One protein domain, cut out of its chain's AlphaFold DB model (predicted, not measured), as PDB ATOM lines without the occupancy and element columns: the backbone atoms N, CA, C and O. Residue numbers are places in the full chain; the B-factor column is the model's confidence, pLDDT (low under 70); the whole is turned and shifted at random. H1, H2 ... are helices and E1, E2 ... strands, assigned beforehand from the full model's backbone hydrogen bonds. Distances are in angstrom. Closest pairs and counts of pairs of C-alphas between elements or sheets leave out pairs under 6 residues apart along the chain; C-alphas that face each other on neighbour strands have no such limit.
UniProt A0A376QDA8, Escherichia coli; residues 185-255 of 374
ATOM      1  N   GLY A 185     107.134 172.730 185.572       54.75
ATOM      2  CA  GLY A 185     106.975 171.731 184.519       54.75
ATOM      3  C   GLY A 185     106.332 172.298 183.252       54.75
ATOM      4  O   GLY A 185     106.813 172.060 182.138       54.75
ATOM      5  N   TYR A 186     105.309 173.138 183.407       57.56
ATOM      6  CA  TYR A 186     104.679 173.835 182.284       57.56
ATOM      7  C   TYR A 186     105.628 174.839 181.624       57.56
ATOM      8  O   TYR A 186     105.722 174.893 180.394       57.56
ATOM      9  N   GLY A 187     106.407 175.568 182.430       57.22
ATOM     10  CA  GLY A 187     107.519 176.356 181.915       57.22
ATOM     11  C   GLY A 187     108.432 175.486 181.045       57.22
ATOM     12  O   GLY A 187     108.692 175.812 179.885       57.22
ATOM     13  N   LEU A 188     108.916 174.360 181.578       59.16
ATOM     14  CA  LEU A 188     109.896 173.501 180.891       59.16
ATOM     15  C   LEU A 188     109.364 172.994 179.561       59.16
ATOM     16  O   LEU A 188     110.051 173.080 178.548       59.16
ATOM     17  N   THR A 189     108.093 172.620 179.536       56.59
ATOM     18  CA  THR A 189     107.371 172.248 178.321       56.59
ATOM     19  C   THR A 189     107.356 173.370 177.278       56.59
ATOM     20  O   THR A 189     107.629 173.123 176.104       56.59
ATOM     21  N   LEU A 190     107.082 174.619 177.674       57.31
ATOM     22  CA  LEU A 190     107.118 175.768 176.762       57.31
ATOM     23  C   LEU A 190     108.523 176.027 176.204       57.31
ATOM     24  O   LEU A 190     108.644 176.334 175.021       57.31
ATOM     25  N   LEU A 191     109.578 175.878 177.015       55.59
ATOM     26  CA  LEU A 191     110.962 176.027 176.541       55.59
ATOM     27  C   LEU A 191     111.326 174.997 175.481       55.59
ATOM     28  O   LEU A 191     111.912 175.357 174.462       55.59
ATOM     29  N   LEU A 192     110.973 173.738 175.723       57.72
ATOM     30  CA  LEU A 192     111.252 172.647 174.795       57.72
ATOM     31  C   LEU A 192     110.477 172.802 173.488       57.72
ATOM     32  O   LEU A 192     111.025 172.519 172.433       57.72
ATOM     33  N   ASN A 193     109.231 173.282 173.559       55.28
ATOM     34  CA  ASN A 193     108.381 173.520 172.391       55.28
ATOM     35  C   ASN A 193     108.779 174.761 171.584       55.28
ATOM     36  O   ASN A 193     108.429 174.876 170.413       55.28
ATOM     37  N   ALA A 194     109.456 175.730 172.205       52.06
ATOM     38  CA  ALA A 194     109.733 177.021 171.585       52.06
ATOM     39  C   ALA A 194     110.965 177.038 170.668       52.06
ATOM     40  O   ALA A 194     111.183 178.093 170.061       52.06
ATOM     41  N   ASN A 195     111.762 175.957 170.601       52.56
ATOM     42  CA  ASN A 195     112.884 175.748 169.669       52.56
ATOM     43  C   ASN A 195     113.408 174.289 169.741       52.56
ATOM     44  O   ASN A 195     113.953 173.905 170.777       52.56
ATOM     45  N   ASP A 196     113.393 173.547 168.628       50.03
ATOM     46  CA  ASP A 196     114.141 172.278 168.496       50.03
ATOM     47  C   ASP A 196     115.670 172.513 168.570       50.03
ATOM     48  O   ASP A 196     116.394 171.758 169.218       50.03
ATOM     49  N   ASP A 197     116.159 173.640 168.034       44.59
ATOM     50  CA  ASP A 197     117.598 173.961 167.925       44.59
ATOM     51  C   ASP A 197     118.315 174.213 169.267       44.59
ATOM     52  O   ASP A 197     119.529 174.043 169.387       44.59
ATOM     53  N   MET A 198     117.593 174.645 170.305       46.19
ATOM     54  CA  MET A 198     118.183 174.852 171.641       46.19
ATOM     55  C   MET A 198     118.397 173.533 172.374       46.19
ATOM     56  O   MET A 198     119.210 173.424 173.280       46.19
ATOM     57  N   GLN A 199     117.624 172.529 172.006       51.53
ATOM     58  CA  GLN A 199     117.514 171.290 172.741       51.53
ATOM     59  C   GLN A 199     118.735 170.381 172.492       51.53
ATOM     60  O   GLN A 199     118.989 169.479 173.288       51.53
ATOM     61  N   ASP A 200     119.484 170.638 171.416       52.56
ATOM     62  CA  ASP A 200     120.739 169.962 171.066       52.56
ATOM     63  C   ASP A 200     121.986 170.806 171.397       52.56
ATOM     64  O   ASP A 200     123.104 170.293 171.386       52.56
ATOM     65  N   SER A 201     121.819 172.094 171.730       49.75
ATOM     66  CA  SER A 201     122.937 172.997 172.043       49.75
ATOM     67  C   SER A 201     123.404 172.917 173.500       49.75
ATOM     68  O   SER A 201     124.542 173.286 173.803       49.75
ATOM     69  N   TYR A 202     122.570 172.388 174.402       56.62
ATOM     70  CA  TYR A 202     122.947 172.124 175.788       56.62
ATOM     71  C   TYR A 202     123.328 170.656 175.969       56.62
ATOM     72  O   TYR A 202     122.497 169.757 175.868       56.62
ATOM     73  N   ASN A 203     124.592 170.413 176.315       66.88
ATOM     74  CA  ASN A 203     125.057 169.100 176.749       66.88
ATOM     75  C   ASN A 203     124.579 168.820 178.186       66.88
ATOM     76  O   ASN A 203     125.359 168.873 179.137       66.88
ATOM     77  N   LEU A 204     123.270 168.617 178.353       71.00
ATOM     78  CA  LEU A 204     122.650 168.361 179.653       71.00
ATOM     79  C   LEU A 204     123.168 167.053 180.264       71.00
ATOM     80  O   LEU A 204     123.574 166.130 179.559       71.00
ATOM     81  N   LEU A 205     123.121 166.929 181.584       72.44
ATOM     82  CA  LEU A 205     123.344 165.645 182.246       72.44
ATOM     83  C   LEU A 205     122.117 164.732 182.062       72.44
ATOM     84  O   LEU A 205     120.997 165.241 181.975       72.44
ATOM     85  N   PRO A 206     122.277 163.397 182.016       73.25
ATOM     86  CA  PRO A 206     121.154 162.467 181.871       73.25
ATOM     87  C   PRO A 206     120.018 162.679 182.883       73.25
ATOM     88  O   PRO A 206     118.845 162.599 182.533       73.25
ATOM     89  N   GLU A 207     120.334 163.029 184.128       70.06
ATOM     90  CA  GLU A 207     119.346 163.299 185.176       70.06
ATOM     91  C   GLU A 207     118.490 164.531 184.859       70.06
ATOM     92  O   GLU A 207     117.306 164.575 185.195       70.06
ATOM     93  N   GLN A 208     119.075 165.523 184.184       66.62
ATOM     94  CA  GLN A 208     118.369 166.722 183.734       66.62
ATOM     95  C   GLN A 208     117.433 166.387 182.568       66.62
ATOM     96  O   GLN A 208     116.300 166.862 182.554       66.62
ATOM     97  N   GLU A 209     117.854 165.508 181.653       74.69
ATOM     98  CA  GLU A 209     116.985 164.993 180.583       74.69
ATOM     99  C   GLU A 209     115.751 164.288 181.156       74.69
ATOM    100  O   GLU A 209     114.625 164.513 180.716       74.69
ATOM    101  N   LEU A 210     115.945 163.467 182.191       74.88
ATOM    102  CA  LEU A 210     114.857 162.755 182.861       74.88
ATOM    103  C   LEU A 210     113.952 163.693 183.670       74.88
ATOM    104  O   LEU A 210     112.739 163.485 183.720       74.88
ATOM    105  N   PHE A 211     114.512 164.740 184.282       67.69
ATOM    106  CA  PHE A 211     113.717 165.776 184.941       67.69
ATOM    107  C   PHE A 211     112.782 166.466 183.946       67.69
ATOM    108  O   PHE A 211     111.595 166.634 184.222       67.69
ATOM    109  N   ILE A 212     113.303 166.785 182.762       70.25
ATOM    110  CA  ILE A 212     112.521 167.335 181.662       70.25
ATOM    111  C   ILE A 212     111.412 166.364 181.238       70.25
ATOM    112  O   ILE A 212     110.268 166.785 181.104       70.25
ATOM    113  N   CYS A 213     111.715 165.071 181.092       75.75
ATOM    114  CA  CYS A 213     110.714 164.057 180.743       75.75
ATOM    115  C   CYS A 213     109.519 164.066 181.711       75.75
ATOM    116  O   CYS A 213     108.373 164.021 181.273       75.75
ATOM    117  N   ASN A 214     109.768 164.179 183.020       70.44
ATOM    118  CA  ASN A 214     108.695 164.235 184.018       70.44
ATOM    119  C   ASN A 214     107.803 165.476 183.866       70.44
ATOM    120  O   ASN A 214     106.605 165.395 184.117       70.44
ATOM    121  N   ALA A 215     108.371 166.608 183.450       65.94
ATOM    122  CA  ALA A 215     107.621 167.841 183.224       65.94
ATOM    123  C   ALA A 215     106.693 167.772 182.001       65.94
ATOM    124  O   ALA A 215     105.682 168.465 181.968       65.94
ATOM    125  N   VAL A 216     107.026 166.939 181.012       68.19
ATOM    126  CA  VAL A 216     106.260 166.769 179.766       68.19
ATOM    127  C   VAL A 216     105.492 165.450 179.724       68.19
ATOM    128  O   VAL A 216     105.169 164.959 178.642       68.19
ATOM    129  N   ILE A 217     105.205 164.849 180.881       73.12
ATOM    130  CA  ILE A 217     104.583 163.519 180.953       73.12
ATOM    131  C   ILE A 217     103.209 163.456 180.272       73.12
ATOM    132  O   ILE A 217     102.791 162.385 179.856       73.12
ATOM    133  N   ASP A 218     102.530 164.586 180.079       71.44
ATOM    134  CA  ASP A 218     101.249 164.641 179.367       71.44
ATOM    135  C   ASP A 218     101.404 164.693 177.833       71.44
ATOM    136  O   ASP A 218     100.432 164.528 177.096       71.44
ATOM    137  N   ASN A 219     102.625 164.889 177.319       77.50
ATOM    138  CA  ASN A 219     102.928 164.919 175.890       77.50
ATOM    139  C   ASN A 219     103.937 163.824 175.510       77.50
ATOM    140  O   ASN A 219     105.151 164.033 175.495       77.50
ATOM    141  N   MET A 220     103.411 162.656 175.128       80.88
ATOM    142  CA  MET A 220     104.206 161.463 174.798       80.88
ATOM    143  C   MET A 220     105.217 161.672 173.663       80.88
ATOM    144  O   MET A 220     106.273 161.041 173.672       80.88
ATOM    145  N   ASN A 221     104.938 162.556 172.699       81.56
ATOM    146  CA  ASN A 221     105.859 162.818 171.590       81.56
ATOM    147  C   ASN A 221     107.122 163.540 172.075       81.56
ATOM    148  O   ASN A 221     108.234 163.135 171.730       81.56
ATOM    149  N   ILE A 222     106.950 164.573 172.906       76.94
ATOM    150  CA  ILE A 222     108.068 165.319 173.500       76.94
ATOM    151  C   ILE A 222     108.787 164.440 174.518       76.94
ATOM    152  O   ILE A 222     110.012 164.359 174.488       76.94
ATOM    153  N   TYR A 223     108.032 163.726 175.361       82.12
ATOM    154  CA  TYR A 223     108.582 162.756 176.303       82.12
ATOM    155  C   TYR A 223     109.510 161.771 175.587       82.12
ATOM    156  O   TYR A 223     110.664 161.632 175.977       82.12
ATOM    157  N   ARG A 224     109.042 161.134 174.503       85.88
ATOM    158  CA  ARG A 224     109.839 160.182 173.716       85.88
ATOM    159  C   ARG A 224     111.115 160.827 173.177       85.88
ATOM    160  O   ARG A 224     112.193 160.270 173.359       85.88
ATOM    161  N   SER A 225     110.997 161.996 172.541       84.81
ATOM    162  CA  SER A 225     112.145 162.721 171.980       84.81
ATOM    163  C   SER A 225     113.208 163.008 173.047       84.81
ATOM    164  O   SER A 225     114.385 162.690 172.864       84.81
ATOM    165  N   GLN A 226     112.780 163.528 174.201       80.12
ATOM    166  CA  GLN A 226     113.675 163.877 175.297       80.12
ATOM    167  C   GLN A 226     114.295 162.643 175.956       80.12
ATOM    168  O   GLN A 226     115.494 162.608 176.231       80.12
ATOM    169  N   PHE A 227     113.503 161.597 176.172       86.31
ATOM    170  CA  PHE A 227     113.983 160.367 176.787       86.31
ATOM    171  C   PHE A 227     115.036 159.692 175.897       86.31
ATOM    172  O   PHE A 227     116.062 159.223 176.392       86.31
ATOM    173  N   ASN A 228     114.859 159.732 174.572       88.94
ATOM    174  CA  ASN A 228     115.850 159.216 173.628       88.94
ATOM    175  C   ASN A 228     117.180 159.979 173.685       88.94
ATOM    176  O   ASN A 228     118.230 159.363 173.510       88.94
ATOM    177  N   LYS A 229     117.189 161.278 174.020       86.00
ATOM    178  CA  LYS A 229     118.442 162.022 174.271       86.00
ATOM    179  C   LYS A 229     119.221 161.443 175.447       86.00
ATOM    180  O   LYS A 229     120.441 161.306 175.364       86.00
ATOM    181  N   CYS A 230     118.523 161.055 176.513       85.75
ATOM    182  CA  CYS A 230     119.129 160.347 177.638       85.75
ATOM    183  C   CYS A 230     119.674 158.977 177.205       85.75
ATOM    184  O   CYS A 230     120.816 158.647 177.515       85.75
ATOM    185  N   LEU A 231     118.891 158.190 176.460       86.12
ATOM    186  CA  LEU A 231     119.288 156.849 176.011       86.12
ATOM    187  C   LEU A 231     120.523 156.872 175.100       86.12
ATOM    188  O   LEU A 231     121.439 156.072 175.299       86.12
ATOM    189  N   ARG A 232     120.601 157.831 174.169       86.81
ATOM    190  CA  ARG A 232     121.760 158.011 173.280       86.81
ATOM    191  C   ARG A 232     123.068 158.223 174.040       86.81
ATOM    192  O   ARG A 232     124.096 157.698 173.624       86.81
ATOM    193  N   LYS A 233     123.043 158.926 175.180       83.69
ATOM    194  CA  LYS A 233     124.244 159.170 176.010       83.69
ATOM    195  C   LYS A 233     124.839 157.894 176.606       83.69
ATOM    196  O   LYS A 233     126.022 157.874 176.930       83.69
ATOM    197  N   TYR A 234     124.039 156.839 176.719       83.81
ATOM    198  CA  TYR A 234     124.469 155.526 177.195       83.81
ATOM    199  C   TYR A 234     124.589 154.487 176.073       83.81
ATOM    200  O   TYR A 234     124.785 153.313 176.375       83.81
ATOM    201  N   ASP A 235     124.459 154.894 174.803       82.25
ATOM    202  CA  ASP A 235     124.354 153.984 173.655       82.25
ATOM    203  C   ASP A 235     123.292 152.889 173.884       82.25
ATOM    204  O   ASP A 235     123.518 151.687 173.718       82.25
ATOM    205  N   LEU A 236     122.097 153.296 174.313       83.00
ATOM    206  CA  LEU A 236     120.955 152.401 174.498       83.00
ATOM    207  C   LEU A 236     119.999 152.477 173.305       83.00
ATOM    208  O   LEU A 236     119.985 153.460 172.567       83.00
ATOM    209  N   SER A 237     119.210 151.417 173.101       83.69
ATOM    210  CA  SER A 237     118.131 151.423 172.106       83.69
ATOM    211  C   SER A 237     117.156 152.557 172.388       83.69
ATOM    212  O   SER A 237     116.721 152.714 173.525       83.69
ATOM    213  N   GLU A 238     116.788 153.302 171.353       89.19
ATOM    214  CA  GLU A 238     115.817 154.385 171.449       89.19
ATOM    215  C   GLU A 238     114.386 153.856 171.552       89.19
ATOM    216  O   GLU A 238     114.069 152.777 171.054       89.19
ATOM    217  N   ILE A 239     113.510 154.625 172.197       88.88
ATOM    218  CA  ILE A 239     112.071 154.383 172.215       88.88
ATOM    219  C   ILE A 239     111.503 154.764 170.849       88.88
ATOM    220  O   ILE A 239     111.633 155.912 170.416       88.88
ATOM    221  N   THR A 240     110.821 153.823 170.205       89.06
ATOM    222  CA  THR A 240     110.142 154.025 168.922       89.06
ATOM    223  C   THR A 240     108.711 154.476 169.115       89.06
ATOM    224  O   THR A 240     108.295 155.453 168.504       89.06
ATOM    225  N   ASP A 241     107.973 153.843 170.023       86.00
ATOM    226  CA  ASP A 241     106.561 154.130 170.271       86.00
ATOM    227  C   ASP A 241     106.212 153.998 171.753       86.00
ATOM    228  O   ASP A 241     106.831 153.229 172.490       86.00
ATOM    229  N   ILE A 242     105.182 154.735 172.175       83.62
ATOM    230  CA  ILE A 242     104.605 154.653 173.519       83.62
ATOM    231  C   ILE A 242     103.087 154.532 173.382       83.62
ATOM    232  O   ILE A 242     102.431 155.437 172.868       83.62
ATOM    233  N   TYR A 243     102.528 153.424 173.856       81.00
ATOM    234  CA  TYR A 243     101.092 153.173 173.893       81.00
ATOM    235  C   TYR A 243     100.584 153.247 175.334       81.00
ATOM    236  O   TYR A 243     101.209 152.672 176.229       81.00
ATOM    237  N   PRO A 244      99.433 153.890 175.584       68.38
ATOM    238  CA  PRO A 244      98.798 153.843 176.892       68.38
ATOM    239  C   PRO A 244      98.482 152.390 177.257       68.38
ATOM    240  O   PRO A 244      97.728 151.709 176.563       68.38
ATOM    241  N   ASN A 245      99.072 151.901 178.343       68.69
ATOM    242  CA  ASN A 245      98.820 150.566 178.867       68.69
ATOM    243  C   ASN A 245      98.763 150.646 180.399       68.69
ATOM    244  O   ASN A 245      99.418 151.497 181.004       68.69
ATOM    245  N   LYS A 246      97.994 149.754 181.036       63.91
ATOM    246  CA  LYS A 246      97.889 149.644 182.501       63.91
ATOM    247  C   LYS A 246      99.271 149.494 183.149       63.91
ATOM    248  O   LYS A 246      99.487 149.969 184.258       63.91
ATOM    249  N   ILE A 247     100.209 148.866 182.436       64.19
ATOM    250  CA  ILE A 247     101.629 148.819 182.783       64.19
ATOM    251  C   ILE A 247     102.396 149.608 181.720       64.19
ATOM    252  O   ILE A 247     102.570 149.126 180.602       64.19
ATOM    253  N   ILE A 248     102.888 150.801 182.080       64.19
ATOM    254  CA  ILE A 248     103.591 151.724 181.166       64.19
ATOM    255  C   ILE A 248     104.697 151.009 180.377       64.19
ATOM    256  O   ILE A 248     104.806 151.190 179.172       64.19
ATOM    257  N   LEU A 249     105.465 150.126 181.026       64.31
ATOM    258  CA  LEU A 249     106.568 149.383 180.396       64.31
ATOM    259  C   LEU A 249     106.132 148.478 179.236       64.31
ATOM    260  O   LEU A 249     106.896 148.287 178.296       64.31
ATOM    261  N   GLN A 250     104.909 147.941 179.275       70.12
ATOM    262  CA  GLN A 250     104.357 147.151 178.168       70.12
ATOM    263  C   GLN A 250     103.923 148.031 176.993       70.12
ATOM    264  O   GLN A 250     103.750 147.545 175.879       70.12
ATOM    265  N   GLY A 251     103.716 149.320 177.254       76.75
ATOM    266  CA  GLY A 251     103.384 150.317 176.253       76.75
ATOM    267  C   GLY A 251     104.594 150.860 175.500       76.75
ATOM    268  O   GLY A 251     104.411 151.454 174.447       76.75
ATOM    269  N   ILE A 252     105.818 150.672 176.001       82.44
ATOM    270  CA  ILE A 252     107.025 151.242 175.394       82.44
ATOM    271  C   ILE A 252     107.640 150.234 174.423       82.44
ATOM    272  O   ILE A 252     107.970 149.109 174.801       82.44
ATOM    273  N   LYS A 253     107.829 150.654 173.173       84.50
ATOM    274  CA  LYS A 253     108.597 149.914 172.169       84.50
ATOM    275  C   LYS A 253     109.957 150.556 171.973       84.50
ATOM    276  O   LYS A 253     110.083 151.774 172.021       84.50
ATOM    277  N   PHE A 254     110.956 149.719 171.721       85.19
ATOM    278  CA  PHE A 254     112.321 150.145 171.448       85.19
ATOM    279  C   PHE A 254     112.740 149.742 170.039       85.19
ATOM    280  O   PHE A 254     112.257 148.740 169.506       85.19
ATOM    281  N   ASP A 255     113.680 150.487 169.468       83.44
ATOM    282  CA  ASP A 255     114.371 150.080 168.256       83.44
ATOM    283  C   ASP A 255     115.131 148.781 168.515       83.44
ATOM    284  O   ASP A 255     115.940 148.657 169.449       83.44
TER     285      ASP A 255
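AT A GLANCE: This is residues 185 to 255 of the 374 residues of a protein of Escherichia coli (UniProt A0A376QDA8). A helical hairpin, H2 and H3 side by side, makes the middle of the domain, with H1 on one side, its first residue, Gly 185, meeting the last residue of H2, Ala 215, to make a corner, and a small two-stranded sheet, E1 and E2, on the other side, where E1 packs on H3. The four-residue H4 lies at the far end of that sheet, and a long link joins H1 to H2. The printed part has 71 residues with four named helices and two named strands, in the order H1 H2 H3 E1 H4 E2; the sheet is antiparallel and the class is mostly helix. The whole is compact, with a radius of gyration of the C-alphas of 12.1 A and spans of 32 by 28 by 18 A.

IN THESE COORDINATES: H1, residues 185 to 193, begins at C-alpha 185 (106.975, 171.731, 184.519) and is 12.3 A long. H2, residues 206 to 215, is 14.6 A long. H3, residues 220 to 233, is 20.2 A long and ends at C-alpha 233 (124.244, 159.170, 176.010). E1 is residues 239 to 242, H4 residues 248 to 251, and E2 residues 252 to 254, ending at C-alpha 254 (112.321, 150.145, 171.448).

HOW THE PARTS SIT: H2 and H3 form a hairpin and touch, closest at the C-alphas of Cys 213 and Tyr 223, 5.1 A, with a shallow tilt of 6 degrees, opposite ways. H1 touches H2, closest at the C-alphas of Gly 185 and Ala 215, 4.2 A; at 73 degrees they are only just about perpendicular. H1 and H3 are near each other. The closest C-alphas of H3 and E1, those of Asn 228 and Ile 239, are 6.3 A apart. E1 and E2 are antiparallel at 159 degrees, with N 240 and O 253 within hydrogen-bond range at 2.8 A. H1 and H4 are apart. In H1 and H2 every O i to N i+4 pair is within hydrogen-bond range, in H3 9 of 10; H4 is too short for such a pair.

THE WHOLE: The C-alphas farthest apart, those of Ser 201 and Lys 246, are 35.8 A apart. The printed part has no cut. The link from H1 to H2, residues 194 to 205, is long. The mean pLDDT of the printed part is 71.5; 29 residues are under 70, among them residues 185 to 203 and 244 to 249.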